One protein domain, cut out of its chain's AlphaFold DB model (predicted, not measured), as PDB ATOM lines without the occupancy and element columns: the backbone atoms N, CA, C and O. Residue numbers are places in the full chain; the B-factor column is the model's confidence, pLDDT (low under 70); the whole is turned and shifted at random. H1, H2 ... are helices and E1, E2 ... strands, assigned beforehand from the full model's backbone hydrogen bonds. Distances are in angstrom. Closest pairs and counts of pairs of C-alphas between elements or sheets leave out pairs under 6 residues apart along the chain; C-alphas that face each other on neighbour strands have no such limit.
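This is residues 56 to 270 of the 345 residues of an uncharacterized protein of Minicystis rosea (UniProt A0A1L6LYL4). Picture a flat slab of three antiparallel sheets set one after another along its length and partly face to face: E1 to E5, then E6 to E9 in the middle, then E10 to E12. H1 packs on the first sheet, and H3 covers E12 near the other end. The printed part has 215 residues, with three named helices and twelve named strands in the order H1, H2, E1 to E12, H3; the class is mixed, helices and strands. It is compact, with a radius of gyration of the C-alphas of 19.1 A, and spans 59 by 50 by 22 A.

Start with the branched sheet: E1 is residues 86 to 89, E2 92 to 98, E3 102 to 106, E4 116 to 129 and E5 134 to 144. Find C-alpha 116 at (-10.480, -29.550, 11.136); from there E4 runs 39.4 A to C-alpha 129 at (-35.312, -11.112, 35.518). E5, 27.2 A, bends by 59 degrees at residue 137. Next come E6, residues 148 to 158, 31.6 A; E7, 167 to 176, 29.9 A; E8, 179 to 190, 35.1 A; and E9, 193 to 196. E10 is residues 205 to 209, E11 218 to 221 and E12 244 to 248. H1 is residues 56 to 67, 15.6 A; H2 is 78 to 81; H3, 259 to 268, 14.3 A, ends at C-alpha 268 at (0.982, -16.183, 50.677).

Look first at E4: E2 and E3 lie on one side of it, E5 on the other. N 126 and O 95 are 2.7 A apart, N 104 and O 118 2.8 A, N 121 and O 142 2.9 A. E1 and E2 form a hairpin, N 87 to O 94 at 2.8 A. E3 E4 E5, E6 E7 E8 E9 and E10 E11 E12 are meanders, each strand the antiparallel neighbour of the one before. The sheets form a stack, face to face in turn: the first two have best planes 14 degrees apart, the last two 18 degrees. The closest C-alphas of E8 and E10, Gly 184 and Val 205, are 4.2 A apart. H1 is on the branched sheet at a height of 7.6 A; its residues 62 to 67 alone touch H2, closest at the C-alphas of Val 67 and Pro 78, 5.9 A. H2 only grazes the sheet E6 to E9. H3 lies over E12, along the strands, at a height of 7.1 A. Every O i to N i+4 pair is within hydrogen-bond range in H1 and H3; H2 is too short for one.

The C-alphas of Ala 111 and Pro 250 are the farthest apart, 59.1 A. The printed part has no cut. The link E11 to E12, residues 222 to 243, is long. The model's confidence is low, with pLDDT under 70, at residue 66 and at residues 70 to 83, 109 to 115, 176 to 180 and 227 to 242.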
ATOM      1  N   ALA A  56     -32.050 -24.954  31.189       83.31
ATOM      2  CA  ALA A  56     -32.083 -25.983  30.148       83.31
ATOM      3  C   ALA A  56     -32.239 -25.400  28.730       83.31
ATOM      4  O   ALA A  56     -31.454 -25.779  27.867       83.31
ATOM      5  N   PRO A  57     -33.114 -24.403  28.472       81.56
ATOM      6  CA  PRO A  57     -33.234 -23.815  27.138       81.56
ATOM      7  C   PRO A  57     -31.948 -23.156  26.628       81.56
ATOM      8  O   PRO A  57     -31.695 -23.179  25.428       81.56
ATOM      9  N   PHE A  58     -31.139 -22.567  27.515       79.56
ATOM     10  CA  PHE A  58     -29.869 -21.943  27.136       79.56
ATOM     11  C   PHE A  58     -28.799 -23.000  26.866       79.56
ATOM     12  O   PHE A  58     -28.134 -22.945  25.833       79.56
ATOM     13  N   ASN A  59     -28.694 -23.993  27.750       74.06
ATOM     14  CA  ASN A  59     -27.731 -25.081  27.617       74.06
ATOM     15  C   ASN A  59     -28.021 -25.935  26.373       74.06
ATOM     16  O   ASN A  59     -27.108 -26.250  25.613       74.06
ATOM     17  N   ASP A  60     -29.290 -26.278  26.141       74.38
ATOM     18  CA  ASP A  60     -29.713 -27.094  25.003       74.38
ATOM     19  C   ASP A  60     -29.575 -26.327  23.686       74.38
ATOM     20  O   ASP A  60     -29.046 -26.879  22.731       74.38
ATOM     21  N   ALA A  61     -29.955 -25.044  23.623       73.69
ATOM     22  CA  ALA A  61     -29.796 -24.255  22.398       73.69
ATOM     23  C   ALA A  61     -28.320 -24.054  22.019       73.69
ATOM     24  O   ALA A  61     -27.964 -24.205  20.848       73.69
ATOM     25  N   ALA A  62     -27.459 -23.749  22.998       70.44
ATOM     26  CA  ALA A  62     -26.022 -23.624  22.778       70.44
ATOM     27  C   ALA A  62     -25.427 -24.952  22.289       70.44
ATOM     28  O   ALA A  62     -24.745 -24.994  21.263       70.44
ATOM     29  N   ARG A  63     -25.738 -26.051  22.988       71.38
ATOM     30  CA  ARG A  63     -25.252 -27.385  22.640       71.38
ATOM     31  C   ARG A  63     -25.754 -27.829  21.269       71.38
ATOM     32  O   ARG A  63     -24.951 -28.282  20.462       71.38
ATOM     33  N   ASP A  64     -27.045 -27.708  20.983       73.75
ATOM     34  CA  ASP A  64     -27.641 -28.237  19.756       73.75
ATOM     35  C   ASP A  64     -27.153 -27.478  18.507       73.75
ATOM     36  O   ASP A  64     -26.903 -28.104  17.469       73.75
ATOM     37  N   ASP A  65     -26.932 -26.158  18.591       70.19
ATOM     38  CA  ASP A  65     -26.402 -25.374  17.464       70.19
ATOM     39  C   ASP A  65     -24.914 -25.671  17.186       70.19
ATOM     40  O   ASP A  65     -24.511 -25.747  16.023       70.19
ATOM     41  N   LEU A  66     -24.110 -25.912  18.230       69.75
ATOM     42  CA  LEU A  66     -22.692 -26.284  18.108       69.75
ATOM     43  C   LEU A  66     -22.512 -27.752  17.682       69.75
ATOM     44  O   LEU A  66     -21.853 -28.034  16.679       69.75
ATOM     45  N   VAL A  67     -23.136 -28.699  18.392       70.31
ATOM     46  CA  VAL A  67     -23.012 -30.151  18.150       70.31
ATOM     47  C   VAL A  67     -23.498 -30.540  16.759       70.31
ATOM     48  O   VAL A  67     -22.904 -31.410  16.125       70.31
ATOM     49  N   SER A  68     -24.578 -29.928  16.265       70.19
ATOM     50  CA  SER A  68     -25.130 -30.292  14.955       70.19
ATOM     51  C   SER A  68     -24.218 -29.914  13.783       70.19
ATOM     52  O   SER A  68     -24.344 -30.499  12.704       70.19
ATOM     53  N   LYS A  69     -23.292 -28.967  13.985       72.12
ATOM     54  CA  LYS A  69     -22.423 -28.418  12.935       72.12
ATOM     55  C   LYS A  69     -20.978 -28.918  13.006       72.12
ATOM     56  O   LYS A  69     -20.292 -28.877  11.985       72.12
ATOM     57  N   ILE A  70     -20.513 -29.396  14.163       69.69
ATOM     58  CA  ILE A  70     -19.152 -29.927  14.338       69.69
ATOM     59  C   ILE A  70     -19.113 -31.406  13.900       69.69
ATOM     60  O   ILE A  70     -19.885 -32.227  14.410       69.69
ATOM     61  N   PRO A  71     -18.238 -31.801  12.955       65.88
ATOM     62  CA  PRO A  71     -18.072 -33.200  12.574       65.88
ATOM     63  C   PRO A  71     -17.697 -34.068  13.786       65.88
ATOM     64  O   PRO A  71     -16.755 -33.760  14.504       65.88
ATOM     65  N   ARG A  72     -18.360 -35.222  13.974       60.09
ATOM     66  CA  ARG A  72     -18.122 -36.172  15.096       60.09
ATOM     67  C   ARG A  72     -16.687 -36.732  15.218       60.09
ATOM     68  O   ARG A  72     -16.455 -37.611  16.042       60.09
ATOM     69  N   ARG A  73     -15.767 -36.333  14.338       55.88
ATOM     70  CA  ARG A  73     -14.388 -36.829  14.253       55.88
ATOM     71  C   ARG A  73     -13.335 -35.841  14.749       55.88
ATOM     72  O   ARG A  73     -12.180 -36.242  14.812       55.88
ATOM     73  N   ASP A  74     -13.713 -34.608  15.072       56.88
ATOM     74  CA  ASP A  74     -12.772 -33.636  15.620       56.88
ATOM     75  C   ASP A  74     -12.503 -33.911  17.107       56.88
ATOM     76  O   ASP A  74     -13.397 -34.326  17.844       56.88
ATOM     77  N   ASP A  75     -11.282 -33.613  17.558       60.56
ATOM     78  CA  ASP A  75     -10.854 -33.666  18.968       60.56
ATOM     79  C   ASP A  75     -11.603 -32.656  19.872       60.56
ATOM     80  O   ASP A  75     -11.352 -32.560  21.075       60.56
ATOM     81  N   PHE A  76     -12.541 -31.893  19.305       63.38
ATOM     82  CA  PHE A  76     -13.426 -30.995  20.028       63.38
ATOM     83  C   PHE A  76     -14.568 -31.776  20.678       63.38
ATOM     84  O   PHE A  76     -15.525 -32.159  20.007       63.38
ATOM     85  N   SER A  77     -14.503 -31.960  22.000       61.38
ATOM     86  CA  SER A  77     -15.670 -32.393  22.773       61.38
ATOM     87  C   SER A  77     -16.672 -31.234  22.864       61.38
ATOM     88  O   SER A  77     -16.358 -30.219  23.492       61.38
ATOM     89  N   PRO A  78     -17.876 -31.351  22.280       59.94
ATOM     90  CA  PRO A  78     -18.881 -30.293  22.347       59.94
ATOM     91  C   PRO A  78     -19.360 -30.006  23.772       59.94
ATOM     92  O   PRO A  78     -19.838 -28.907  24.049       59.94
ATOM     93  N   ASP A  79     -19.205 -30.976  24.676       64.94
ATOM     94  CA  ASP A  79     -19.573 -30.845  26.087       64.94
ATOM     95  C   ASP A  79     -18.793 -29.716  26.773       64.94
ATOM     96  O   ASP A  79     -19.300 -29.096  27.704       64.94
ATOM     97  N   TRP A  80     -17.605 -29.365  26.259       64.38
ATOM     98  CA  TRP A  80     -16.800 -28.270  26.796       64.38
ATOM     99  C   TRP A  80     -17.502 -26.905  26.697       64.38
ATOM    100  O   TRP A  80     -17.281 -26.051  27.552       64.38
ATOM    101  N   PHE A  81     -18.383 -26.722  25.706       64.62
ATOM    102  CA  PHE A  81     -19.168 -25.496  25.515       64.62
ATOM    103  C   PHE A  81     -20.477 -25.471  26.304       64.62
ATOM    104  O   PHE A  81     -21.136 -24.439  26.336       64.62
ATOM    105  N   ALA A  82     -20.902 -26.592  26.887       63.91
ATOM    106  CA  ALA A  82     -22.176 -26.676  27.603       63.91
ATOM    107  C   ALA A  82     -22.022 -26.433  29.114       63.91
ATOM    108  O   ALA A  82     -23.010 -26.213  29.817       63.91
ATOM    109  N   GLU A  83     -20.795 -26.471  29.632       66.56
ATOM    110  CA  GLU A  83     -20.521 -26.254  31.048       66.56
ATOM    111  C   GLU A  83     -20.499 -24.755  31.390       66.56
ATOM    112  O   GLU A  83     -19.794 -23.972  30.762       66.56
ATOM    113  N   HIS A  84     -21.215 -24.358  32.449       70.06
ATOM    114  CA  HIS A  84     -21.211 -22.986  32.994       70.06
ATOM    115  C   HIS A  84     -21.692 -21.892  32.020       70.06
ATOM    116  O   HIS A  84     -21.276 -20.736  32.114       70.06
ATOM    117  N   VAL A  85     -22.593 -22.231  31.096       84.62
ATOM    118  CA  VAL A  85     -23.241 -21.241  30.218       84.62
ATOM    119  C   VAL A  85     -24.493 -20.626  30.830       84.62
ATOM    120  O   VAL A  85     -25.033 -19.693  30.254       84.62
ATOM    121  N   CYS A  86     -24.970 -21.107  31.978       92.81
ATOM    122  CA  CYS A  86     -26.107 -20.514  32.666       92.81
ATOM    123  C   CYS A  86     -26.049 -20.749  34.171       92.81
ATOM    124  O   CYS A  86     -25.668 -21.828  34.626       92.81
ATOM    125  N   VAL A  87     -26.481 -19.743  34.930       93.19
ATOM    126  CA  VAL A  87     -26.658 -19.824  36.373       93.19
ATOM    127  C   VAL A  87     -27.984 -19.193  36.789       93.19
ATOM    128  O   VAL A  87     -28.301 -18.066  36.412       93.19
ATOM    129  N   ALA A  88     -28.787 -19.947  37.539       93.69
ATOM    130  CA  ALA A  88     -30.045 -19.463  38.093       93.69
ATOM    131  C   ALA A  88     -29.795 -18.679  39.385       93.69
ATOM    132  O   ALA A  88     -28.930 -19.042  40.180       93.69
ATOM    133  N   THR A  89     -30.598 -17.643  39.604       93.19
ATOM    134  CA  THR A  89     -30.589 -16.801  40.804       93.19
ATOM    135  C   THR A  89     -31.976 -16.839  41.447       93.19
ATOM    136  O   THR A  89     -32.955 -17.195  40.778       93.19
ATOM    137  N   PRO A  90     -32.145 -16.447  42.722       91.62
ATOM    138  CA  PRO A  90     -33.467 -16.385  43.347       91.62
ATOM    139  C   PRO A  90     -34.480 -15.504  42.592       91.62
ATOM    140  O   PRO A  90     -35.687 -15.664  42.784       91.62
ATOM    141  N   ARG A  91     -34.009 -14.578  41.745       91.06
ATOM    142  CA  ARG A  91     -34.832 -13.607  41.009       91.06
ATOM    143  C   ARG A  91     -34.637 -13.646  39.498       91.06
ATOM    144  O   ARG A  91     -35.030 -12.698  38.824       91.06
ATOM    145  N   GLY A  92     -34.083 -14.718  38.949       93.50
ATOM    146  CA  GLY A  92     -33.826 -14.769  37.520       93.50
ATOM    147  C   GLY A  92     -32.786 -15.798  37.124       93.50
ATOM    148  O   GLY A  92     -32.659 -16.863  37.729       93.50
ATOM    149  N   LEU A  93     -32.062 -15.477  36.060       95.69
ATOM    150  CA  LEU A  93     -30.882 -16.213  35.636       95.69
ATOM    151  C   LEU A  93     -29.951 -15.327  34.822       95.69
ATOM    152  O   LEU A  93     -30.353 -14.322  34.227       95.69
ATOM    153  N   TRP A  94     -28.718 -15.794  34.729       96.50
ATOM    154  CA  TRP A  94     -27.704 -15.303  33.822       96.50
ATOM    155  C   TRP A  94     -27.299 -16.410  32.861       96.50
ATOM    156  O   TRP A  94     -27.227 -17.569  33.262       96.50
ATOM    157  N   ALA A  95     -27.028 -16.074  31.602       95.00
ATOM    158  CA  ALA A  95     -26.615 -17.049  30.603       95.00
ATOM    159  C   ALA A  95     -25.720 -16.464  29.508       95.00
ATOM    160  O   ALA A  95     -25.822 -15.291  29.157       95.00
ATOM    161  N   ILE A  96     -24.885 -17.307  28.916       93.25
ATOM    162  CA  ILE A  96     -24.188 -17.058  27.661       93.25
ATOM    163  C   ILE A  96     -25.087 -17.556  26.532       93.25
ATOM    164  O   ILE A  96     -25.495 -18.715  26.504       93.25
ATOM    165  N   ALA A  97     -25.420 -16.665  25.602       90.25
ATOM    166  CA  ALA A  97     -26.147 -17.004  24.388       90.25
ATOM    167  C   ALA A  97     -25.214 -16.870  23.185       90.25
ATOM    168  O   ALA A  97     -24.586 -15.825  23.020       90.25
ATOM    169  N   TYR A  98     -25.154 -17.904  22.348       87.00
ATOM    170  CA  TYR A  98     -24.449 -17.864  21.069       87.00
ATOM    171  C   TYR A  98     -25.426 -17.534  19.945       87.00
ATOM    172  O   TYR A  98     -26.499 -18.130  19.849       87.00
ATOM    173  N   ASP A  99     -25.043 -16.601  19.082       84.06
ATOM    174  CA  ASP A  99     -25.860 -16.126  17.972       84.06
ATOM    175  C   ASP A  99     -25.157 -16.456  16.650       84.06
ATOM    176  O   ASP A  99     -24.017 -16.061  16.427       84.06
ATOM    177  N   HIS A 100     -25.847 -17.135  15.730       84.69
ATOM    178  CA  HIS A 100     -25.356 -17.383  14.366       84.69
ATOM    179  C   HIS A 100     -23.984 -18.083  14.279       84.69
ATOM    180  O   HIS A 100     -23.122 -17.656  13.507       84.69
ATOM    181  N   VAL A 101     -23.784 -19.184  15.018       86.38
ATOM    182  CA  VAL A 101     -22.521 -19.942  14.978       86.38
ATOM    183  C   VAL A 101     -22.211 -20.392  13.551       86.38
ATOM    184  O   VAL A 101     -23.014 -21.084  12.904       86.38
ATOM    185  N   LYS A 102     -21.025 -20.011  13.073       89.56
ATOM    186  CA  LYS A 102     -20.493 -20.393  11.768       89.56
ATOM    187  C   LYS A 102     -19.377 -21.409  11.960       89.56
ATOM    188  O   LYS A 102     -18.418 -21.151  12.675       89.56
ATOM    189  N   VAL A 103     -19.487 -22.533  11.258       87.75
ATOM    190  CA  VAL A 103     -18.469 -23.587  11.236       87.75
ATOM    191  C   VAL A 103     -17.891 -23.668   9.830       87.75
ATOM    192  O   VAL A 103     -18.627 -23.852   8.858       87.75
ATOM    193  N   THR A 104     -16.577 -23.501   9.715       89.38
ATOM    194  CA  THR A 104     -15.850 -23.521   8.446       89.38
ATOM    195  C   THR A 104     -14.916 -24.726   8.429       89.38
ATOM    196  O   THR A 104     -14.002 -24.783   9.251       89.38
ATOM    197  N   PRO A 105     -15.096 -25.689   7.509       86.44
ATOM    198  CA  PRO A 105     -14.122 -26.753   7.320       86.44
ATOM    199  C   PRO A 105     -12.780 -26.168   6.876       86.44
ATOM    200  O   PRO A 105     -12.721 -25.392   5.921       86.44
ATOM    201  N   VAL A 106     -11.704 -26.580   7.532       84.62
ATOM    202  CA  VAL A 106     -10.328 -26.234   7.179       84.62
ATOM    203  C   VAL A 106      -9.500 -27.498   6.984       84.62
ATOM    204  O   VAL A 106      -9.803 -28.568   7.521       84.62
ATOM    205  N   ALA A 107      -8.452 -27.395   6.166       81.81
ATOM    206  CA  ALA A 107      -7.467 -28.462   6.073       81.81
ATOM    207  C   ALA A 107      -6.819 -28.623   7.450       81.81
ATOM    208  O   ALA A 107      -6.375 -27.640   8.045       81.81
ATOM    209  N   GLY A 108      -6.802 -29.851   7.961       71.81
ATOM    210  CA  GLY A 108      -6.167 -30.111   9.236       71.81
ATOM    211  C   GLY A 108      -4.647 -29.874   9.161       71.81
ATOM    212  O   GLY A 108      -4.060 -29.851   8.073       71.81
ATOM    213  N   PRO A 109      -3.994 -29.652  10.309       67.88
ATOM    214  CA  PRO A 109      -2.591 -29.243  10.373       67.88
ATOM    215  C   PRO A 109      -1.600 -30.321   9.918       67.88
ATOM    216  O   PRO A 109      -0.434 -30.022   9.658       67.88
ATOM    217  N   SER A 110      -2.055 -31.565   9.792       68.31
ATOM    218  CA  SER A 110      -1.267 -32.695   9.315       68.31
ATOM    219  C   SER A 110      -2.013 -33.457   8.217       68.31
ATOM    220  O   SER A 110      -3.242 -33.514   8.196       68.31
ATOM    221  N   ALA A 111      -1.277 -34.060   7.278       63.34
ATOM    222  CA  ALA A 111      -1.860 -34.778   6.135       63.34
ATOM    223  C   ALA A 111      -2.732 -35.991   6.535       63.34
ATOM    224  O   ALA A 111      -3.471 -36.517   5.705       63.34
ATOM    225  N   ASP A 112      -2.634 -36.434   7.789       64.44
ATOM    226  CA  ASP A 112      -3.411 -37.503   8.419       64.44
ATOM    227  C   ASP A 112      -4.585 -37.001   9.282       64.44
ATOM    228  O   ASP A 112      -5.465 -37.796   9.617       64.44
ATOM    229  N   SER A 113      -4.659 -35.703   9.601       63.06
ATOM    230  CA  SER A 113      -5.802 -35.125  10.315       63.06
ATOM    231  C   SER A 113      -7.010 -35.028   9.377       63.06
ATOM    232  O   SER A 113      -6.993 -34.352   8.345       63.06
ATOM    233  N   SER A 114      -8.066 -35.781   9.692       56.03
ATOM    234  CA  SER A 114      -9.269 -35.890   8.870       56.03
ATOM    235  C   SER A 114     -10.142 -34.638   8.980       56.03
ATOM    236  O   SER A 114     -11.196 -34.688   9.599       56.03
ATOM    237  N   GLY A 115      -9.712 -33.538   8.358       64.25
ATOM    238  CA  GLY A 115     -10.380 -32.240   8.460       64.25
ATOM    239  C   GLY A 115     -10.230 -31.620   9.850       64.25
ATOM    240  O   GLY A 115     -10.062 -32.311  10.844       64.25
ATOM    241  N   SER A 116     -10.234 -30.298   9.906       78.25
ATOM    242  CA  SER A 116     -10.480 -29.550  11.136       78.25
ATOM    243  C   SER A 116     -11.582 -28.540  10.861       78.25
ATOM    244  O   SER A 116     -11.965 -28.323   9.707       78.25
ATOM    245  N   VAL A 117     -12.086 -27.902  11.908       83.50
ATOM    246  CA  VAL A 117     -13.023 -26.792  11.775       83.50
ATOM    247  C   VAL A 117     -12.492 -25.539  12.450       83.50
ATOM    248  O   VAL A 117     -11.812 -25.597  13.473       83.50
ATOM    249  N   GLU A 118     -12.834 -24.401  11.862       87.50
ATOM    250  CA  GLU A 118     -12.812 -23.108  12.532       87.50
ATOM    251  C   GLU A 118     -14.250 -22.720  12.877       87.50
ATOM    252  O   GLU A 118     -15.147 -22.817  12.032       87.50
ATOM    253  N   ILE A 119     -14.473 -22.301  14.118       87.00
ATOM    254  CA  ILE A 119     -15.773 -21.881  14.632       87.00
ATOM    255  C   ILE A 119     -15.692 -20.395  14.967       87.00
ATOM    256  O   ILE A 119     -14.875 -19.978  15.789       87.00
ATOM    257  N   ASP A 120     -16.581 -19.621  14.355       91.00
ATOM    258  CA  ASP A 120     -16.863 -18.243  14.739       91.00
ATOM    259  C   ASP A 120     -18.205 -18.230  15.476       91.00
ATOM    260  O   ASP A 120     -19.254 -18.496  14.879       91.00
ATOM    261  N   ALA A 121     -18.177 -17.931  16.774       88.88
ATOM    262  CA  ALA A 121     -19.361 -17.900  17.625       88.88
ATOM    263  C   ALA A 121     -19.549 -16.502  18.238       88.88
ATOM    264  O   ALA A 121     -18.979 -16.204  19.295       88.88
ATOM    265  N   PRO A 122     -20.321 -15.616  17.582       92.75
ATOM    266  CA  PRO A 122     -20.830 -14.412  18.222       92.75
ATOM    267  C   PRO A 122     -21.582 -14.778  19.500       92.75
ATOM    268  O   PRO A 122     -22.346 -15.744  19.511       92.75
ATOM    269  N   TRP A 123     -21.368 -14.027  20.575       92.62
ATOM    270  CA  TRP A 123     -21.988 -14.334  21.860       92.62
ATOM    271  C   TRP A 123     -22.460 -13.088  22.602       92.62
ATOM    272  O   TRP A 123     -21.978 -11.971  22.388       92.62
ATOM    273  N   SER A 124     -23.420 -13.296  23.497       94.69
ATOM    274  CA  SER A 124     -23.974 -12.275  24.378       94.69
ATOM    275  C   SER A 124     -24.102 -12.812  25.803       94.69
ATOM    276  O   SER A 124     -24.544 -13.943  25.998       94.69
ATOM    277  N   LEU A 125     -23.783 -11.987  26.803       96.50
ATOM    278  CA  LEU A 125     -24.184 -12.235  28.190       96.50
ATOM    279  C   LEU A 125     -25.627 -11.765  28.365       96.50
ATOM    280  O   LEU A 125     -25.946 -10.610  28.081       96.50
ATOM    281  N   VAL A 126     -26.492 -12.655  28.823       96.19
ATOM    282  CA  VAL A 126     -27.931 -12.463  28.968       96.19
ATOM    283  C   VAL A 126     -28.296 -12.519  30.443       96.19
ATOM    284  O   VAL A 126     -27.892 -13.439  31.141       96.19
ATOM    285  N   HIS A 127     -29.114 -11.573  30.890       96.50
ATOM    286  CA  HIS A 127     -29.838 -11.642  32.154       96.50
ATOM    287  C   HIS A 127     -31.339 -11.731  31.868       96.50
ATOM    288  O   HIS A 127     -31.851 -11.030  30.985       96.50
ATOM    289  N   VAL A 128     -32.037 -12.599  32.594       94.88
ATOM    290  CA  VAL A 128     -33.497 -12.719  32.567       94.88
ATOM    291  C   VAL A 128     -34.002 -12.503  33.984       94.88
ATOM    292  O   VAL A 128     -33.695 -13.301  34.863       94.88
ATOM    293  N   ASP A 129     -34.769 -11.434  34.195       92.88
ATOM    294  CA  ASP A 129     -35.312 -11.112  35.518       92.88
ATOM    295  C   ASP A 129     -36.499 -12.014  35.911       92.88
ATOM    296  O   ASP A 129     -36.988 -12.835  35.129       92.88
ATOM    297  N   ALA A 130     -37.012 -11.831  37.130       91.12
ATOM    298  CA  ALA A 130     -38.115 -12.620  37.682       91.12
ATOM    299  C   ALA A 130     -39.425 -12.491  36.884       91.12
ATOM    300  O   ALA A 130     -40.302 -13.350  36.990       91.12
ATOM    301  N   ALA A 131     -39.576 -11.424  36.093       91.31
ATOM    302  CA  ALA A 131     -40.713 -11.214  35.203       91.31
ATOM    303  C   ALA A 131     -40.496 -11.837  33.810       91.31
ATOM    304  O   ALA A 131     -41.383 -11.760  32.957       91.31
ATOM    305  N   GLY A 132     -39.337 -12.453  33.566       91.25
ATOM    306  CA  GLY A 132     -38.954 -13.022  32.279       91.25
ATOM    307  C   GLY A 132     -38.439 -11.984  31.281       91.25
ATOM    308  O   GLY A 132     -38.288 -12.296  30.096       91.25
ATOM    309  N   LYS A 133     -38.180 -10.741  31.708       93.81
ATOM    310  CA  LYS A 133     -37.631  -9.716  30.821       93.81
ATOM    311  C   LYS A 133     -36.157 -10.007  30.576       93.81
ATOM    312  O   LYS A 133     -35.353 -10.087  31.500       93.81
ATOM    313  N   ARG A 134     -35.806 -10.104  29.296       94.75
ATOM    314  CA  ARG A 134     -34.442 -10.350  28.831       94.75
ATOM    315  C   ARG A 134     -33.693  -9.041  28.590       94.75
ATOM    316  O   ARG A 134     -34.183  -8.162  27.881       94.75
ATOM    317  N   THR A 135     -32.472  -8.958  29.102       95.88
ATOM    318  CA  THR A 135     -31.487  -7.906  28.807       95.88
ATOM    319  C   THR A 135     -30.158  -8.551  28.451       95.88
ATOM    320  O   THR A 135     -29.840  -9.607  28.989       95.88
ATOM    321  N   ALA A 136     -29.389  -7.960  27.539       96.12
ATOM    322  CA  ALA A 136     -28.151  -8.576  27.079       96.12
ATOM    323  C   ALA A 136     -27.056  -7.553  26.764       96.12
ATOM    324  O   ALA A 136     -27.345  -6.424  26.369       96.12
ATOM    325  N   MET A 137     -25.808  -7.994  26.901       96.56
ATOM    326  CA  MET A 137     -24.600  -7.309  26.452       96.56
ATOM    327  C   MET A 137     -23.902  -8.178  25.407       96.56
ATOM    328  O   MET A 137     -23.658  -9.358  25.653       96.56
ATOM    329  N   HIS A 138     -23.543  -7.599  24.262       95.62
ATOM    330  CA  HIS A 138     -22.748  -8.294  23.249       95.62
ATOM    331  C   HIS A 138     -21.307  -8.487  23.728       95.62
ATOM    332  O   HIS A 138     -20.651  -7.526  24.125       95.62
ATOM    333  N   GLY A 139     -20.818  -9.726  23.667       91.94
ATOM    334  CA  GLY A 139     -19.475 -10.117  24.097       91.94
ATOM    335  C   GLY A 139     -18.448 -10.231  22.963       91.94
ATOM    336  O   GLY A 139     -17.276 -10.502  23.213       91.94
ATOM    337  N   GLY A 140     -18.866 -10.002  21.714       93.38
ATOM    338  CA  GLY A 140     -18.022 -10.141  20.526       93.38
ATOM    339  C   GLY A 140     -18.132 -11.533  19.909       93.38
ATOM    340  O   GLY A 140     -19.203 -12.136  19.947       93.38
ATOM    341  N   THR A 141     -17.036 -12.028  19.334       92.62
ATOM    342  CA  THR A 141     -16.978 -13.331  18.656       92.62
ATOM    343  C   THR A 141     -15.884 -14.190  19.271       92.62
ATOM    344  O   THR A 141     -14.729 -13.773  19.334       92.62
ATOM    345  N   LEU A 142     -16.239 -15.399  19.706       89.31
ATOM    346  CA  LEU A 142     -15.258 -16.423  20.050       89.31
ATOM    347  C   LEU A 142     -14.753 -17.068  18.757       89.31
ATOM    348  O   LEU A 142     -15.553 -17.527  17.943       89.31
ATOM    349  N   HIS A 143     -13.435 -17.096  18.587       89.19
ATOM    350  CA  HIS A 143     -12.769 -17.765  17.472       89.19
ATOM    351  C   HIS A 143     -12.098 -19.034  17.985       89.19
ATOM    352  O   HIS A 143     -11.152 -18.956  18.774       89.19
ATOM    353  N   ILE A 144     -12.581 -20.189  17.541       84.31
ATOM    354  CA  ILE A 144     -12.111 -21.498  17.996       84.31
ATOM    355  C   ILE A 144     -11.563 -22.280  16.799       84.31
ATOM    356  O   ILE A 144     -12.200 -22.358  15.754       84.31
ATOM    357  N   ALA A 145     -10.379 -22.863  16.950       83.00
ATOM    358  CA  ALA A 145      -9.700 -23.695  15.960       83.00
ATOM    359  C   ALA A 145      -8.813 -24.728  16.676       83.00
ATOM    360  O   ALA A 145      -8.542 -24.590  17.864       83.00
ATOM    361  N   SER A 146      -8.278 -25.726  15.972       72.31
ATOM    362  CA  SER A 146      -7.555 -26.871  16.571       72.31
ATOM    363  C   SER A 146      -6.409 -26.508  17.532       72.31
ATOM    364  O   SER A 146      -6.086 -27.282  18.424       72.31
ATOM    365  N   TYR A 147      -5.812 -25.319  17.393       72.81
ATOM    366  CA  TYR A 147      -4.785 -24.804  18.311       72.81
ATOM    367  C   TYR A 147      -5.134 -23.452  18.925       72.81
ATOM    368  O   TYR A 147      -4.238 -22.762  19.408       72.81
ATOM    369  N   ARG A 148      -6.401 -23.039  18.858       73.88
ATOM    370  CA  ARG A 148      -6.911 -21.803  19.452       73.88
ATOM    371  C   ARG A 148      -8.240 -22.082  20.135       73.88
ATOM    372  O   ARG A 148      -9.227 -22.349  19.463       73.88
ATOM    373  N   ALA A 149      -8.268 -22.009  21.455       77.56
ATOM    374  CA  ALA A 149      -9.495 -22.111  22.226       77.56
ATOM    375  C   ALA A 149      -9.938 -20.712  22.655       77.56
ATOM    376  O   ALA A 149      -9.125 -19.892  23.088       77.56
ATOM    377  N   ALA A 150     -11.231 -20.454  22.520       85.25
ATOM    378  CA  ALA A 150     -11.880 -19.280  23.066       85.25
ATOM    379  C   ALA A 150     -13.149 -19.723  23.793       85.25
ATOM    380  O   ALA A 150     -13.852 -20.610  23.311       85.25
ATOM    381  N   ASP A 151     -13.420 -19.122  24.944       86.94
ATOM    382  CA  ASP A 151     -14.503 -19.532  25.835       86.94
ATOM    383  C   ASP A 151     -15.069 -18.324  26.597       86.94
ATOM    384  O   ASP A 151     -14.350 -17.359  26.869       86.94
ATOM    385  N   ALA A 152     -16.349 -18.395  26.951       90.50
ATOM    386  CA  ALA A 152     -17.047 -17.470  27.827       90.50
ATOM    387  C   ALA A 152     -17.940 -18.265  28.791       90.50
ATOM    388  O   ALA A 152     -18.767 -19.064  28.360       90.50
ATOM    389  N   ARG A 153     -17.799 -18.011  30.096       90.94
ATOM    390  CA  ARG A 153     -18.521 -18.713  31.169       90.94
ATOM    391  C   ARG A 153     -19.109 -17.740  32.173       90.94
ATOM    392  O   ARG A 153     -18.507 -16.701  32.443       90.94
ATOM    393  N   VAL A 154     -20.230 -18.124  32.776       93.38
ATOM    394  CA  VAL A 154     -20.888 -17.389  33.859       93.38
ATOM    395  C   VAL A 154     -21.080 -18.281  35.086       93.38
ATOM    396  O   VAL A 154     -21.502 -19.430  34.965       93.38
ATOM    397  N   PHE A 155     -20.706 -17.786  36.266       92.69
ATOM    398  CA  PHE A 155     -20.699 -18.553  37.515       92.69
ATOM    399  C   PHE A 155     -20.761 -17.618  38.738       92.69
ATOM    400  O   PHE A 155     -20.681 -16.399  38.590       92.69
ATOM    401  N   GLU A 156     -20.923 -18.206  39.929       92.25
ATOM    402  CA  GLU A 156     -20.856 -17.539  41.248       92.25
ATOM    403  C   GLU A 156     -21.811 -16.346  41.396       92.25
ATOM    404  O   GLU A 156     -21.365 -15.198  41.472       92.25
ATOM    405  N   PRO A 157     -23.134 -16.591  41.400       95.88
ATOM    406  CA  PRO A 157     -24.108 -15.540  41.616       95.88
ATOM    407  C   PRO A 157     -24.041 -15.058  43.067       95.88
ATOM    408  O   PRO A 157     -24.066 -15.873  43.995       95.88
ATOM    409  N   PHE A 158     -23.967 -13.745  43.269       97.19
ATOM    410  CA  PHE A 158     -24.020 -13.142  44.597       97.19
ATOM    411  C   PHE A 158     -24.531 -11.698  44.541       97.19
ATOM    412  O   PHE A 158     -24.119 -10.927  43.680       97.19
ATOM    413  N   ASP A 159     -25.394 -11.322  45.481       96.94
ATOM    414  CA  ASP A 159     -25.893  -9.954  45.659       96.94
ATOM    415  C   ASP A 159     -24.890  -9.122  46.482       96.94
ATOM    416  O   ASP A 159     -24.928  -9.098  47.722       96.94
ATOM    417  N   TYR A 160     -23.932  -8.480  45.805       97.50
ATOM    418  CA  TYR A 160     -22.863  -7.753  46.493       97.50
ATOM    419  C   TYR A 160     -23.377  -6.461  47.140       97.50
ATOM    420  O   TYR A 160     -23.007  -6.184  48.291       97.50
ATOM    421  N   ASP A 161     -24.231  -5.687  46.452       96.19
ATOM    422  CA  ASP A 161     -24.760  -4.410  46.970       96.19
ATOM    423  C   ASP A 161     -26.042  -4.522  47.807       96.19
ATOM    424  O   ASP A 161     -26.409  -3.551  48.481       96.19
ATOM    425  N   GLY A 162     -26.677  -5.690  47.865       95.31
ATOM    426  CA  GLY A 162     -27.883  -5.906  48.655       95.31
ATOM    427  C   GLY A 162     -29.153  -5.359  47.998       95.31
ATOM    428  O   GLY A 162     -30.126  -5.092  48.715       95.31
ATOM    429  N   ASP A 163     -29.159  -5.119  46.682       92.88
ATOM    430  CA  ASP A 163     -30.351  -4.661  45.956       92.88
ATOM    431  C   ASP A 163     -31.323  -5.803  45.586       92.88
ATOM    432  O   ASP A 163     -32.479  -5.580  45.186       92.88
ATOM    433  N   GLY A 164     -30.889  -7.033  45.857       91.31
ATOM    434  CA  GLY A 164     -31.635  -8.263  45.709       91.31
ATOM    435  C   GLY A 164     -31.481  -8.924  44.347       91.31
ATOM    436  O   GLY A 164     -31.964 -10.046  44.227       91.31
ATOM    437  N   ASP A 165     -30.889  -8.275  43.340       92.38
ATOM    438  CA  ASP A 165     -30.566  -8.903  42.057       92.38
ATOM    439  C   ASP A 165     -29.083  -9.327  42.055       92.38
ATOM    440  O   ASP A 165     -28.189  -8.497  42.135       92.38
ATOM    441  N   ASP A 166     -28.810 -10.633  41.952       96.31
ATOM    442  CA  ASP A 166     -27.433 -11.138  42.030       96.31
ATOM    443  C   ASP A 166     -26.556 -10.642  40.858       96.31
ATOM    444  O   ASP A 166     -26.911 -10.787  39.676       96.31
ATOM    445  N   GLU A 167     -25.351 -10.169  41.179       97.62
ATOM    446  CA  GLU A 167     -24.235 -10.087  40.239       97.62
ATOM    447  C   GLU A 167     -23.706 -11.482  39.889       97.62
ATOM    448  O   GLU A 167     -23.912 -12.450  40.616       97.62
ATOM    449  N   VAL A 168     -22.951 -11.582  38.792       97.31
ATOM    450  CA  VAL A 168     -22.266 -12.822  38.392       97.31
ATOM    451  C   VAL A 168     -20.840 -12.578  37.940       97.31
ATOM    452  O   VAL A 168     -20.509 -11.517  37.407       97.31
ATOM    453  N   LEU A 169     -20.000 -13.600  38.071       97.06
ATOM    454  CA  LEU A 169     -18.678 -13.613  37.468       97.06
ATOM    455  C   LEU A 169     -18.769 -14.099  36.016       97.06
ATOM    456  O   LEU A 169     -19.147 -15.236  35.738       97.06
ATOM    457  N   LEU A 170     -18.389 -13.225  35.087       96.62
ATOM    458  CA  LEU A 170     -18.126 -13.549  33.690       96.62
ATOM    459  C   LEU A 170     -16.630 -13.808  33.524       96.62
ATOM    460  O   LEU A 170     -15.822 -12.912  33.771       96.62
ATOM    461  N   ARG A 171     -16.261 -14.998  33.047       93.31
ATOM    462  CA  ARG A 171     -14.886 -15.301  32.635       93.31
ATOM    463  C   ARG A 171     -14.827 -15.545  31.144       93.31
ATOM    464  O   ARG A 171     -15.490 -16.449  30.642       93.31
ATOM    465  N   THR A 172     -14.002 -14.772  30.457       91.62
ATOM    466  CA  THR A 172     -13.628 -15.031  29.069       91.62
ATOM    467  C   THR A 172     -12.224 -15.609  29.035       91.62
ATOM    468  O   THR A 172     -11.395 -15.354  29.914       91.62
ATOM    469  N   SER A 173     -11.944 -16.443  28.045       86.31
ATOM    470  CA  SER A 173     -10.586 -16.894  27.776       86.31
ATOM    471  C   SER A 173     -10.343 -16.984  26.284       86.31
ATOM    472  O   SER A 173     -11.241 -17.327  25.519       86.31
ATOM    473  N   HIS A 174      -9.126 -16.644  25.882       84.12
ATOM    474  CA  HIS A 174      -8.640 -16.728  24.517       84.12
ATOM    475  C   HIS A 174      -7.198 -17.197  24.571       84.12
ATOM    476  O   HIS A 174      -6.366 -16.621  25.267       84.12
ATOM    477  N   GLY A 175      -6.872 -18.251  23.841       74.25
ATOM    478  CA  GLY A 175      -5.533 -18.798  23.911       74.25
ATOM    479  C   GLY A 175      -5.230 -19.774  22.808       74.25
ATOM    480  O   GLY A 175      -6.120 -20.356  22.199       74.25
ATOM    481  N   SER A 176      -3.945 -19.964  22.571       67.50
ATOM    482  CA  SER A 176      -3.430 -21.132  21.881       67.50
ATOM    483  C   SER A 176      -2.936 -22.175  22.878       67.50
ATOM    484  O   SER A 176      -2.778 -21.887  24.062       67.50
ATOM    485  N   TRP A 177      -2.643 -23.380  22.393       59.41
ATOM    486  CA  TRP A 177      -2.114 -24.481  23.209       59.41
ATOM    487  C   TRP A 177      -0.925 -24.090  24.112       59.41
ATOM    488  O   TRP A 177      -0.740 -24.674  25.173       59.41
ATOM    489  N   SER A 178      -0.115 -23.106  23.707       53.72
ATOM    490  CA  SER A 178       1.089 -22.677  24.431       53.72
ATOM    491  C   SER A 178       0.965 -21.338  25.167       53.72
ATOM    492  O   SER A 178       1.911 -20.937  25.844       53.72
ATOM    493  N   ALA A 179      -0.159 -20.628  25.038       59.81
ATOM    494  CA  ALA A 179      -0.375 -19.338  25.689       59.81
ATOM    495  C   ALA A 179      -1.867 -19.021  25.748       59.81
ATOM    496  O   ALA A 179      -2.521 -19.001  24.707       59.81
ATOM    497  N   GLY A 180      -2.389 -18.748  26.941       66.19
ATOM    498  CA  GLY A 180      -3.794 -18.426  27.149       66.19
ATOM    499  C   GLY A 180      -3.956 -17.207  28.034       66.19
ATOM    500  O   GLY A 180      -3.319 -17.090  29.078       66.19
ATOM    501  N   GLU A 181      -4.837 -16.315  27.612       74.62
ATOM    502  CA  GLU A 181      -5.301 -15.184  28.390       74.62
ATOM    503  C   GLU A 181      -6.708 -15.505  28.883       74.62
ATOM    504  O   GLU A 181      -7.537 -16.037  28.146       74.62
ATOM    505  N   SER A 182      -6.985 -15.206  30.145       83.62
ATOM    506  CA  SER A 182      -8.339 -15.256  30.681       83.62
ATOM    507  C   SER A 182      -8.603 -13.982  31.447       83.62
ATOM    508  O   SER A 182      -7.720 -13.546  32.173       83.62
ATOM    509  N   GLU A 183      -9.769 -13.380  31.266       88.94
ATOM    510  CA  GLU A 183     -10.194 -12.172  31.970       88.94
ATOM    511  C   GLU A 183     -11.452 -12.486  32.769       88.94
ATOM    512  O   GLU A 183     -12.363 -13.150  32.267       88.94
ATOM    513  N   GLY A 184     -11.499 -12.023  34.017       93.62
ATOM    514  CA  GLY A 184     -12.675 -12.167  34.871       93.62
ATOM    515  C   GLY A 184     -13.277 -10.821  35.238       93.62
ATOM    516  O   GLY A 184     -12.564  -9.899  35.643       93.62
ATOM    517  N   HIS A 185     -14.597 -10.713  35.127       96.81
ATOM    518  CA  HIS A 185     -15.351  -9.504  35.443       96.81
ATOM    519  C   HIS A 185     -16.608  -9.829  36.237       96.81
ATOM    520  O   HIS A 185     -17.368 -10.714  35.859       96.81
ATOM    521  N   VAL A 186     -16.873  -9.048  37.282       98.19
ATOM    522  CA  VAL A 186     -18.187  -9.051  37.928       98.19
ATOM    523  C   VAL A 186     -19.151  -8.231  37.074       98.19
ATOM    524  O   VAL A 186     -18.846  -7.101  36.673       98.19
ATOM    525  N   MET A 187     -20.308  -8.808  36.776       98.19
ATOM    526  CA  MET A 187     -21.340  -8.255  35.909       98.19
ATOM    527  C   MET A 187     -22.618  -8.031  36.709       98.19
ATOM    528  O   MET A 187     -22.986  -8.871  37.520       98.19
ATOM    529  N   THR A 188     -23.304  -6.922  36.442       97.69
ATOM    530  CA  THR A 188     -24.572  -6.541  37.083       97.69
ATOM    531  C   THR A 188     -25.625  -6.212  36.027       97.69
ATOM    532  O   THR A 188     -25.293  -5.784  34.911       97.69
ATOM    533  N   ALA A 189     -26.897  -6.427  36.360       95.69
ATOM    534  CA  ALA A 189     -28.037  -6.172  35.486       95.69
ATOM    535  C   ALA A 189     -28.946  -5.086  36.074       95.69
ATOM    536  O   ALA A 189     -30.060  -5.349  36.519       95.69
ATOM    537  N   ARG A 190     -28.502  -3.827  36.024       89.12
ATOM    538  CA  ARG A 190     -29.231  -2.697  36.616       89.12
ATOM    539  C   ARG A 190     -29.864  -1.793  35.567       89.12
ATOM    540  O   ARG A 190     -29.291  -1.508  34.516       89.12
ATOM    541  N   GLY A 191     -31.074  -1.309  35.852       85.19
ATOM    542  CA  GLY A 191     -31.761  -0.335  34.995       85.19
ATOM    543  C   GLY A 191     -32.072  -0.864  33.591       85.19
ATOM    544  O   GLY A 191     -32.173  -0.091  32.642       85.19
ATOM    545  N   GLY A 192     -32.198  -2.187  33.441       86.94
ATOM    546  CA  GLY A 192     -32.418  -2.835  32.150       86.94
ATOM    547  C   GLY A 192     -31.167  -2.950  31.271       86.94
ATOM    548  O   GLY A 192     -31.308  -3.172  30.071       86.94
ATOM    549  N   THR A 193     -29.971  -2.792  31.842       94.44
ATOM    550  CA  THR A 193     -28.691  -2.914  31.136       94.44
ATOM    551  C   THR A 193     -27.803  -3.931  31.840       94.44
ATOM    552  O   THR A 193     -27.703  -3.913  33.062       94.44
ATOM    553  N   VAL A 194     -27.131  -4.783  31.065       97.56
ATOM    554  CA  VAL A 194     -26.043  -5.637  31.556       97.56
ATOM    555  C   VAL A 194     -24.726  -4.886  31.375       97.56
ATOM    556  O   VAL A 194     -24.418  -4.443  30.269       97.56
ATOM    557  N   THR A 195     -23.964  -4.712  32.452       96.94
ATOM    558  CA  THR A 195     -22.687  -3.981  32.440       96.94
ATOM    559  C   THR A 195     -21.733  -4.516  33.505       96.94
ATOM    560  O   THR A 195     -22.123  -5.323  34.348       96.94
ATOM    561  N   ARG A 196     -20.474  -4.065  33.486       97.12
ATOM    562  CA  ARG A 196     -19.524  -4.348  34.568       97.12
ATOM    563  C   ARG A 196     -20.005  -3.711  35.863       97.12
ATOM    564  O   ARG A 196     -20.401  -2.542  35.878       97.12
ATOM    565  N   TYR A 197     -19.916  -4.469  36.943       97.94
ATOM    566  CA  TYR A 197     -20.209  -3.986  38.278       97.94
ATOM    567  C   TYR A 197     -19.161  -2.949  38.690       97.94
ATOM    568  O   TYR A 197     -17.967  -3.245  38.770       97.94
ATOM    569  N   ALA A 198     -19.597  -1.701  38.880       97.62
ATOM    570  CA  ALA A 198     -18.693  -0.560  39.019       97.62
ATOM    571  C   ALA A 198     -17.677  -0.707  40.171       97.62
ATOM    572  O   ALA A 198     -16.501  -0.422  39.922       97.62
ATOM    573  N   PRO A 199     -18.056  -1.207  41.367       97.94
ATOM    574  CA  PRO A 199     -17.099  -1.426  42.455       97.94
ATOM    575  C   PRO A 199     -15.972  -2.418  42.130       97.94
ATOM    576  O   PRO A 199     -14.873  -2.295  42.666       97.94
ATOM    577  N   ALA A 200     -16.205  -3.360  41.211       97.56
ATOM    578  CA  ALA A 200     -15.222  -4.355  40.778       97.56
ATOM    579  C   ALA A 200     -14.611  -4.063  39.394       97.56
ATOM    580  O   ALA A 200     -13.834  -4.865  38.880       97.56
ATOM    581  N   ALA A 201     -14.923  -2.926  38.762       94.50
ATOM    582  CA  ALA A 201     -14.595  -2.685  37.353       94.50
ATOM    583  C   ALA A 201     -13.085  -2.688  37.039       94.50
ATOM    584  O   ALA A 201     -12.698  -2.960  35.901       94.50
ATOM    585  N   SER A 202     -12.240  -2.378  38.029       92.88
ATOM    586  CA  SER A 202     -10.774  -2.390  37.910       92.88
ATOM    587  C   SER A 202     -10.117  -3.697  38.363       92.88
ATOM    588  O   SER A 202      -8.889  -3.768  38.399       92.88
ATOM    589  N   ILE A 203     -10.901  -4.696  38.769       94.81
ATOM    590  CA  ILE A 203     -10.404  -5.974  39.274       94.81
ATOM    591  C   ILE A 203     -10.500  -6.995  38.144       94.81
ATOM    592  O   ILE A 203     -11.574  -7.252  37.607       94.81
ATOM    593  N   ASP A 204      -9.359  -7.575  37.790       92.94
ATOM    594  CA  ASP A 204      -9.299  -8.763  36.946       92.94
ATOM    595  C   ASP A 204      -9.429  -9.997  37.842       92.94
ATOM    596  O   ASP A 204      -8.523 -10.302  38.629       92.94
ATOM    597  N   VAL A 205     -10.595 -10.636  37.788       93.88
ATOM    598  CA  VAL A 205     -10.991 -11.683  38.732       93.88
ATOM    599  C   VAL A 205     -10.450 -13.040  38.278       93.88
ATOM    600  O   VAL A 205     -10.826 -13.574  37.239       93.88
ATOM    601  N   ALA A 206      -9.575 -13.626  39.085       90.38
ATOM    602  CA  ALA A 206      -9.012 -14.955  38.867       90.38
ATOM    603  C   ALA A 206      -9.919 -16.072  39.416       90.38
ATOM    604  O   ALA A 206      -9.985 -17.163  38.839       90.38
ATOM    605  N   GLY A 207     -10.642 -15.785  40.498       91.25
ATOM    606  CA  GLY A 207     -11.506 -16.726  41.204       91.25
ATOM    607  C   GLY A 207     -12.254 -16.054  42.352       91.25
ATOM    608  O   GLY A 207     -12.188 -14.833  42.499       91.25
ATOM    609  N   VAL A 208     -12.946 -16.861  43.155       94.19
ATOM    610  CA  VAL A 208     -13.677 -16.403  44.340       94.19
ATOM    611  C   VAL A 208     -13.377 -17.293  45.547       94.19
ATOM    612  O   VAL A 208     -13.174 -18.497  45.385       94.19
ATOM    613  N   GLU A 209     -13.341 -16.707  46.740       95.19
ATOM    614  CA  GLU A 209     -13.171 -17.405  48.022       95.19
ATOM    615  C   GLU A 209     -13.715 -16.516  49.144       95.19
ATOM    616  O   GLU A 209     -13.454 -15.325  49.125       95.19
ATOM    617  N   ASP A 210     -14.433 -17.062  50.122       97.25
ATOM    618  CA  ASP A 210     -14.760 -16.345  51.366       97.25
ATOM    619  C   ASP A 210     -13.557 -16.457  52.323       97.25
ATOM    620  O   ASP A 210     -13.346 -17.494  52.964       97.25
ATOM    621  N   VAL A 211     -12.690 -15.439  52.335       96.81
ATOM    622  CA  VAL A 211     -11.366 -15.533  52.973       96.81
ATOM    623  C   VAL A 211     -11.378 -15.228  54.465       96.81
ATOM    624  O   VAL A 211     -10.360 -15.477  55.138       96.81
ATOM    625  N   ASP A 212     -12.473 -14.660  54.970       97.25
ATOM    626  CA  ASP A 212     -12.650 -14.267  56.366       97.25
ATOM    627  C   ASP A 212     -13.857 -14.930  57.060       97.25
ATOM    628  O   ASP A 212     -13.948 -14.889  58.292       97.25
ATOM    629  N   GLY A 213     -14.670 -15.678  56.311       97.44
ATOM    630  CA  GLY A 213     -15.748 -16.525  56.808       97.44
ATOM    631  C   GLY A 213     -17.049 -15.775  57.079       97.44
ATOM    632  O   GLY A 213     -17.849 -16.252  57.892       97.44
ATOM    633  N   ASP A 214     -17.253 -14.600  56.477       96.94
ATOM    634  CA  ASP A 214     -18.453 -13.785  56.673       96.94
ATOM    635  C   ASP A 214     -19.645 -14.213  55.787       96.94
ATOM    636  O   ASP A 214     -20.771 -13.729  55.965       96.94
ATOM    637  N   GLY A 215     -19.429 -15.180  54.888       95.88
ATOM    638  CA  GLY A 215     -20.416 -15.699  53.947       95.88
ATOM    639  C   GLY A 215     -20.557 -14.879  52.664       95.88
ATOM    640  O   GLY A 215     -21.424 -15.206  51.846       95.88
ATOM    641  N   ARG A 216     -19.750 -13.829  52.471       96.75
ATOM    642  CA  ARG A 216     -19.628 -13.070  51.224       96.75
ATOM    643  C   ARG A 216     -18.400 -13.579  50.460       96.75
ATOM    644  O   ARG A 216     -17.306 -13.624  51.009       96.75
ATOM    645  N   PRO A 217     -18.538 -13.986  49.190       97.25
ATOM    646  CA  PRO A 217     -17.386 -14.398  48.402       97.25
ATOM    647  C   PRO A 217     -16.490 -13.192  48.099       97.25
ATOM    648  O   PRO A 217     -16.952 -12.184  47.573       97.25
ATOM    649  N   ASP A 218     -15.195 -13.301  48.364       98.19
ATOM    650  CA  ASP A 218     -14.206 -12.308  47.956       98.19
ATOM    651  C   ASP A 218     -13.655 -12.601  46.565       98.19
ATOM    652  O   ASP A 218     -13.670 -13.739  46.091       98.19
ATOM    653  N   LEU A 219     -13.099 -11.580  45.908       97.50
ATOM    654  CA  LEU A 219     -12.536 -11.730  44.567       97.50
ATOM    655  C   LEU A 219     -11.034 -11.991  44.641       97.50
ATOM    656  O   LEU A 219     -10.248 -11.116  45.016       97.50
ATOM    657  N   LEU A 220     -10.610 -13.171  44.200       95.50
ATOM    658  CA  LEU A 220      -9.202 -13.469  43.976       95.50
ATOM    659  C   LEU A 220      -8.740 -12.752  42.707       95.50
ATOM    660  O   LEU A 220      -9.427 -12.745  41.687       95.50
ATOM    661  N   THR A 221      -7.559 -12.147  42.742       93.50
ATOM    662  CA  THR A 221      -6.971 -11.435  41.605       93.50
ATOM    663  C   THR A 221      -5.467 -11.633  41.575       93.50
ATOM    664  O   THR A 221      -4.810 -11.707  42.610       93.50
ATOM    665  N   PHE A 222      -4.868 -11.634  40.388       87.44
ATOM    666  CA  PHE A 222      -3.410 -11.572  40.294       87.44
ATOM    667  C   PHE A 222      -2.861 -10.163  40.570       87.44
ATOM    668  O   PHE A 222      -1.645  -9.978  40.671       87.44
ATOM    669  N   GLY A 223      -3.732  -9.156  40.732       78.75
ATOM    670  CA  GLY A 223      -3.329  -7.768  40.938       78.75
ATOM    671  C   GLY A 223      -2.342  -7.319  39.854       78.75
ATOM    672  O   GLY A 223      -2.364  -7.838  38.738       78.75
ATOM    673  N   PRO A 224      -1.398  -6.410  40.141       88.88
ATOM    674  CA  PRO A 224      -0.411  -6.022  39.137       88.88
ATOM    675  C   PRO A 224       0.662  -7.113  38.900       88.88
ATOM    676  O   PRO A 224       1.681  -6.845  38.265       88.88
ATOM    677  N   TYR A 225       0.459  -8.326  39.428       89.25
ATOM    678  CA  TYR A 225       1.360  -9.474  39.366       89.25
ATOM    679  C   TYR A 225       0.765 -10.597  38.514       89.25
ATOM    680  O   TYR A 225       0.843 -11.772  38.872       89.25
ATOM    681  N   ARG A 226       0.143 -10.241  37.385       81.94
ATOM    682  CA  ARG A 226      -0.394 -11.228  36.448       81.94
ATOM    683  C   ARG A 226       0.740 -12.123  35.933       81.94
ATOM    684  O   ARG A 226       1.760 -11.587  35.481       81.94
ATOM    685  N   PRO A 227       0.606 -13.458  36.023       69.69
ATOM    686  CA  PRO A 227       1.567 -14.362  35.414       69.69
ATOM    687  C   PRO A 227       1.477 -14.222  33.897       69.69
ATOM    688  O   PRO A 227       0.394 -14.269  33.319       69.69
ATOM    689  N   GLU A 228       2.620 -14.035  33.250       67.25
ATOM    690  CA  GLU A 228       2.694 -14.078  31.797       67.25
ATOM    691  C   GLU A 228       2.828 -15.538  31.358       67.25
ATOM    692  O   GLU A 228       3.717 -16.259  31.829       67.25
ATOM    693  N   THR A 229       1.954 -15.992  30.460       59.88
ATOM    694  CA  THR A 229       2.116 -17.295  29.814       59.88
ATOM    695  C   THR A 229       3.256 -17.197  28.809       59.88
ATOM    696  O   THR A 229       3.072 -16.715  27.692       59.88
ATOM    697  N   GLN A 230       4.456 -17.623  29.203       59.38
ATOM    698  CA  GLN A 230       5.583 -17.718  28.281       59.38
ATOM    699  C   GLN A 230       5.619 -19.102  27.624       59.38
ATOM    700  O   GLN A 230       5.520 -20.121  28.301       59.38
ATOM    701  N   TRP A 231       5.918 -19.116  26.322       55.28
ATOM    702  CA  TRP A 231       6.147 -20.293  25.466       55.28
ATOM    703  C   TRP A 231       7.068 -21.386  26.057       55.28
ATOM    704  O   TRP A 231       7.030 -22.530  25.615       55.28
ATOM    705  N   CYS A 232       7.915 -21.055  27.039       60.22
ATOM    706  CA  CYS A 232       8.855 -21.997  27.657       60.22
ATOM    707  C   CYS A 232       8.315 -22.776  28.857       60.22
ATOM    708  O   CYS A 232       9.008 -23.675  29.334       60.22
ATOM    709  N   SER A 233       7.100 -22.476  29.306       53.84
ATOM    710  CA  SER A 233       6.434 -23.194  30.385       53.84
ATOM    711  C   SER A 233       5.134 -23.769  29.833       53.84
ATOM    712  O   SER A 233       4.148 -23.058  29.681       53.84
ATOM    713  N   PHE A 234       5.145 -25.068  29.507       46.47
ATOM    714  CA  PHE A 234       3.955 -25.806  29.054       46.47
ATOM    715  C   PHE A 234       2.847 -25.872  30.113       46.47
ATOM    716  O   PHE A 234       1.724 -26.250  29.797       46.47
ATOM    717  N   GLU A 235       3.134 -25.453  31.344       45.59
ATOM    718  CA  GLU A 235       2.125 -25.198  32.356       45.59
ATOM    719  C   GLU A 235       2.405 -23.842  33.011       45.59
ATOM    720  O   GLU A 235       3.559 -23.556  33.352       45.59
ATOM    721  N   PRO A 236       1.384 -22.990  33.219       49.97
ATOM    722  CA  PRO A 236       1.509 -21.888  34.155       49.97
ATOM    723  C   PRO A 236       1.779 -22.505  35.525       49.97
ATOM    724  O   PRO A 236       0.860 -23.047  36.147       49.97
ATOM    725  N   ASP A 237       3.042 -22.471  35.956       48.53
ATOM    726  CA  ASP A 237       3.479 -23.058  37.217       48.53
ATOM    727  C   ASP A 237       2.511 -22.608  38.327       48.53
ATOM    728  O   ASP A 237       2.402 -21.403  38.603       48.53
ATOM    729  N   PRO A 238       1.738 -23.532  38.929       49.81
ATOM    730  CA  PRO A 238       0.799 -23.184  39.984       49.81
ATOM    731  C   PRO A 238       1.495 -22.504  41.172       49.81
ATOM    732  O   PRO A 238       0.864 -21.701  41.848       49.81
ATOM    733  N   ALA A 239       2.804 -22.699  41.373       41.56
ATOM    734  CA  ALA A 239       3.572 -22.012  42.412       41.56
ATOM    735  C   ALA A 239       3.810 -20.507  42.136       41.56
ATOM    736  O   ALA A 239       4.207 -19.762  43.040       41.56
ATOM    737  N   GLY A 240       3.567 -20.035  40.906       48.16
ATOM    738  CA  GLY A 240       3.627 -18.617  40.526       48.16
ATOM    739  C   GLY A 240       2.284 -17.894  40.668       48.16
ATOM    740  O   GLY A 240       2.256 -16.663  40.775       48.16
ATOM    741  N   ARG A 241       1.184 -18.658  40.719       61.44
ATOM    742  CA  ARG A 241      -0.179 -18.179  40.967       61.44
ATOM    743  C   ARG A 241      -0.357 -17.933  42.450       61.44
ATOM    744  O   ARG A 241      -0.915 -18.732  43.186       61.44
ATOM    745  N   VAL A 242       0.180 -16.821  42.904       61.62
ATOM    746  CA  VAL A 242      -0.183 -16.320  44.219       61.62
ATOM    747  C   VAL A 242      -1.031 -15.098  43.985       61.62
ATOM    748  O   VAL A 242      -0.577 -14.073  43.465       61.62
ATOM    749  N   GLU A 243      -2.278 -15.289  44.354       84.62
ATOM    750  CA  GLU A 243      -3.344 -14.327  44.243       84.62
ATOM    751  C   GLU A 243      -3.239 -13.318  45.391       84.62
ATOM    752  O   GLU A 243      -2.632 -13.546  46.443       84.62
ATOM    753  N   LEU A 244      -3.792 -12.147  45.141       93.75
ATOM    754  CA  LEU A 244      -4.262 -11.226  46.153       93.75
ATOM    755  C   LEU A 244      -5.777 -11.387  46.230       93.75
ATOM    756  O   LEU A 244      -6.393 -11.919  45.310       93.75
ATOM    757  N   VAL A 245      -6.373 -10.881  47.297       97.06
ATOM    758  CA  VAL A 245      -7.826 -10.853  47.436       97.06
ATOM    759  C   VAL A 245      -8.303  -9.406  47.499       97.06
ATOM    760  O   VAL A 245      -7.695  -8.572  48.178       97.06
ATOM    761  N   ALA A 246      -9.363  -9.105  46.758       98.06
ATOM    762  CA  ALA A 246     -10.188  -7.931  46.967       98.06
ATOM    763  C   ALA A 246     -11.357  -8.352  47.861       98.06
ATOM    764  O   ALA A 246     -12.289  -9.005  47.397       98.06
ATOM    765  N   HIS A 247     -11.249  -8.013  49.141       98.50
ATOM    766  CA  HIS A 247     -12.215  -8.383  50.166       98.50
ATOM    767  C   HIS A 247     -13.537  -7.641  49.942       98.50
ATOM    768  O   HIS A 247     -13.533  -6.412  49.791       98.50
ATOM    769  N   ALA A 248     -14.633  -8.386  49.855       98.44
ATOM    770  CA  ALA A 248     -15.980  -7.895  49.642       98.44
ATOM    771  C   ALA A 248     -16.494  -7.224  50.918       98.44
ATOM    772  O   ALA A 248     -16.493  -7.794  52.001       98.44
ATOM    773  N   LEU A 249     -16.953  -5.982  50.803       98.31
ATOM    774  CA  LEU A 249     -17.453  -5.215  51.934       98.31
ATOM    775  C   LEU A 249     -18.985  -5.218  51.964       98.31
ATOM    776  O   LEU A 249     -19.642  -5.245  50.915       98.31
ATOM    777  N   PRO A 250     -19.592  -5.084  53.157       95.44
ATOM    778  CA  PRO A 250     -21.004  -4.748  53.255       95.44
ATOM    779  C   PRO A 250     -21.304  -3.466  52.462       95.44
ATOM    780  O   PRO A 250     -20.709  -2.420  52.719       95.44
ATOM    781  N   GLY A 251     -22.236  -3.547  51.509       93.75
ATOM    782  CA  GLY A 251     -22.602  -2.438  50.618       93.75
ATOM    783  C   GLY A 251     -22.031  -2.534  49.200       93.75
ATOM    784  O   GLY A 251     -22.296  -1.640  48.401       93.75
ATOM    785  N   GLY A 252     -21.288  -3.599  48.884       96.88
ATOM    786  CA  GLY A 252     -20.906  -3.948  47.511       96.88
ATOM    787  C   GLY A 252     -19.552  -3.419  47.044       96.88
ATOM    788  O   GLY A 252     -19.136  -3.685  45.919       96.88
ATOM    789  N   ASP A 253     -18.835  -2.691  47.899       98.31
ATOM    790  CA  ASP A 253     -17.465  -2.266  47.618       98.31
ATOM    791  C   ASP A 253     -16.452  -3.402  47.823       98.31
ATOM    792  O   ASP A 253     -16.704  -4.354  48.556       98.31
ATOM    793  N   PHE A 254     -15.265  -3.263  47.224       98.38
ATOM    794  CA  PHE A 254     -14.152  -4.190  47.421       98.38
ATOM    795  C   PHE A 254     -12.899  -3.475  47.918       98.38
ATOM    796  O   PHE A 254     -12.559  -2.369  47.485       98.38
ATOM    797  N   SER A 255     -12.156  -4.136  48.798       97.81
ATOM    798  CA  SER A 255     -10.947  -3.597  49.406       97.81
ATOM    799  C   SER A 255      -9.762  -4.536  49.214       97.81
ATOM    800  O   SER A 255      -9.727  -5.664  49.684       97.81
ATOM    801  N   LEU A 256      -8.721  -4.031  48.552       96.81
ATOM    802  CA  LEU A 256      -7.459  -4.753  48.351       96.81
ATOM    803  C   LEU A 256      -6.451  -4.547  49.497       96.81
ATOM    804  O   LEU A 256      -5.284  -4.896  49.342       96.81
ATOM    805  N   LYS A 257      -6.827  -3.880  50.597       96.62
ATOM    806  CA  LYS A 257      -5.842  -3.354  51.566       96.62
ATOM    807  C   LYS A 257      -6.257  -3.373  53.032       96.62
ATOM    808  O   LYS A 257      -5.509  -2.872  53.868       96.62
ATOM    809  N   ASP A 258      -7.439  -3.877  53.350       97.69
ATOM    810  CA  ASP A 258      -7.875  -3.992  54.739       97.69
ATOM    811  C   ASP A 258      -7.209  -5.180  55.457       97.69
ATOM    812  O   ASP A 258      -6.210  -5.746  54.998       97.69
ATOM    813  N   ALA A 259      -7.736  -5.515  56.636       97.75
ATOM    814  CA  ALA A 259      -7.228  -6.593  57.462       97.75
ATOM    815  C   ALA A 259      -7.370  -7.971  56.798       97.75
ATOM    816  O   ALA A 259      -6.413  -8.744  56.868       97.75
ATOM    817  N   ALA A 260      -8.494  -8.261  56.136       98.00
ATOM    818  CA  ALA A 260      -8.726  -9.536  55.464       98.00
ATOM    819  C   ALA A 260      -7.772  -9.691  54.270       98.00
ATOM    820  O   ALA A 260      -7.013 -10.663  54.203       98.00
ATOM    821  N   ALA A 261      -7.678  -8.662  53.420       97.50
ATOM    822  CA  ALA A 261      -6.750  -8.651  52.291       97.50
ATOM    823  C   ALA A 261      -5.282  -8.770  52.729       97.50
ATOM    824  O   ALA A 261      -4.490  -9.524  52.153       97.50
ATOM    825  N   SER A 262      -4.910  -8.072  53.805       97.06
ATOM    826  CA  SER A 262      -3.568  -8.166  54.384       97.06
ATOM    827  C   SER A 262      -3.290  -9.549  54.974       97.06
ATOM    828  O   SER A 262      -2.193 -10.077  54.796       97.06
ATOM    829  N   ALA A 263      -4.256 -10.153  55.670       96.94
ATOM    830  CA  ALA A 263      -4.116 -11.486  56.248       96.94
ATOM    831  C   ALA A 263      -3.948 -12.551  55.157       96.94
ATOM    832  O   ALA A 263      -3.036 -13.375  55.257       96.94
ATOM    833  N   PHE A 264      -4.748 -12.484  54.089       96.19
ATOM    834  CA  PHE A 264      -4.605 -13.342  52.913       96.19
ATOM    835  C   PHE A 264      -3.203 -13.211  52.301       96.19
ATOM    836  O   PHE A 264      -2.478 -14.200  52.159       96.19
ATOM    837  N   ALA A 265      -2.752 -11.977  52.052       95.12
ATOM    838  CA  ALA A 265      -1.423 -11.717  51.507       95.12
ATOM    839  C   ALA A 265      -0.282 -12.195  52.430       95.12
ATOM    840  O   ALA A 265       0.746 -12.654  51.933       95.12
ATOM    841  N   LYS A 266      -0.441 -12.151  53.762       95.56
ATOM    842  CA  LYS A 266       0.543 -12.707  54.712       95.56
ATOM    843  C   LYS A 266       0.626 -14.231  54.652       95.56
ATOM    844  O   LYS A 266       1.724 -14.756  54.802       95.56
ATOM    845  N   ARG A 267      -0.477 -14.951  54.406       93.25
ATOM    846  CA  ARG A 267      -0.431 -16.418  54.218       93.25
ATOM    847  C   ARG A 267       0.412 -16.789  52.999       93.25
ATOM    848  O   ARG A 267       1.255 -17.677  53.073       93.25
ATOM    849  N   ALA A 268       0.227 -16.044  51.915       89.56
ATOM    850  CA  ALA A 268       0.982 -16.183  50.677       89.56
ATOM    851  C   ALA A 268       2.447 -15.706  50.774       89.56
ATOM    852  O   ALA A 268       3.339 -16.254  50.127       89.56
ATOM    853  N   CYS A 269       2.704 -14.671  51.576       93.00
ATOM    854  CA  CYS A 269       4.009 -14.044  51.760       93.00
ATOM    855  C   CYS A 269       4.358 -13.954  53.257       93.00
ATOM    856  O   CYS A 269       4.393 -12.849  53.806       93.00
ATOM    857  N   PRO A 270       4.661 -15.085  53.923       94.19
ATOM    858  CA  PRO A 270       4.795 -15.141  55.384       94.19
ATOM    859  C   PRO A 270       5.980 -14.342  55.928       94.19
ATOM    860  O   PRO A 270       5.981 -13.947  57.091       94.19
TER     861      PRO A 270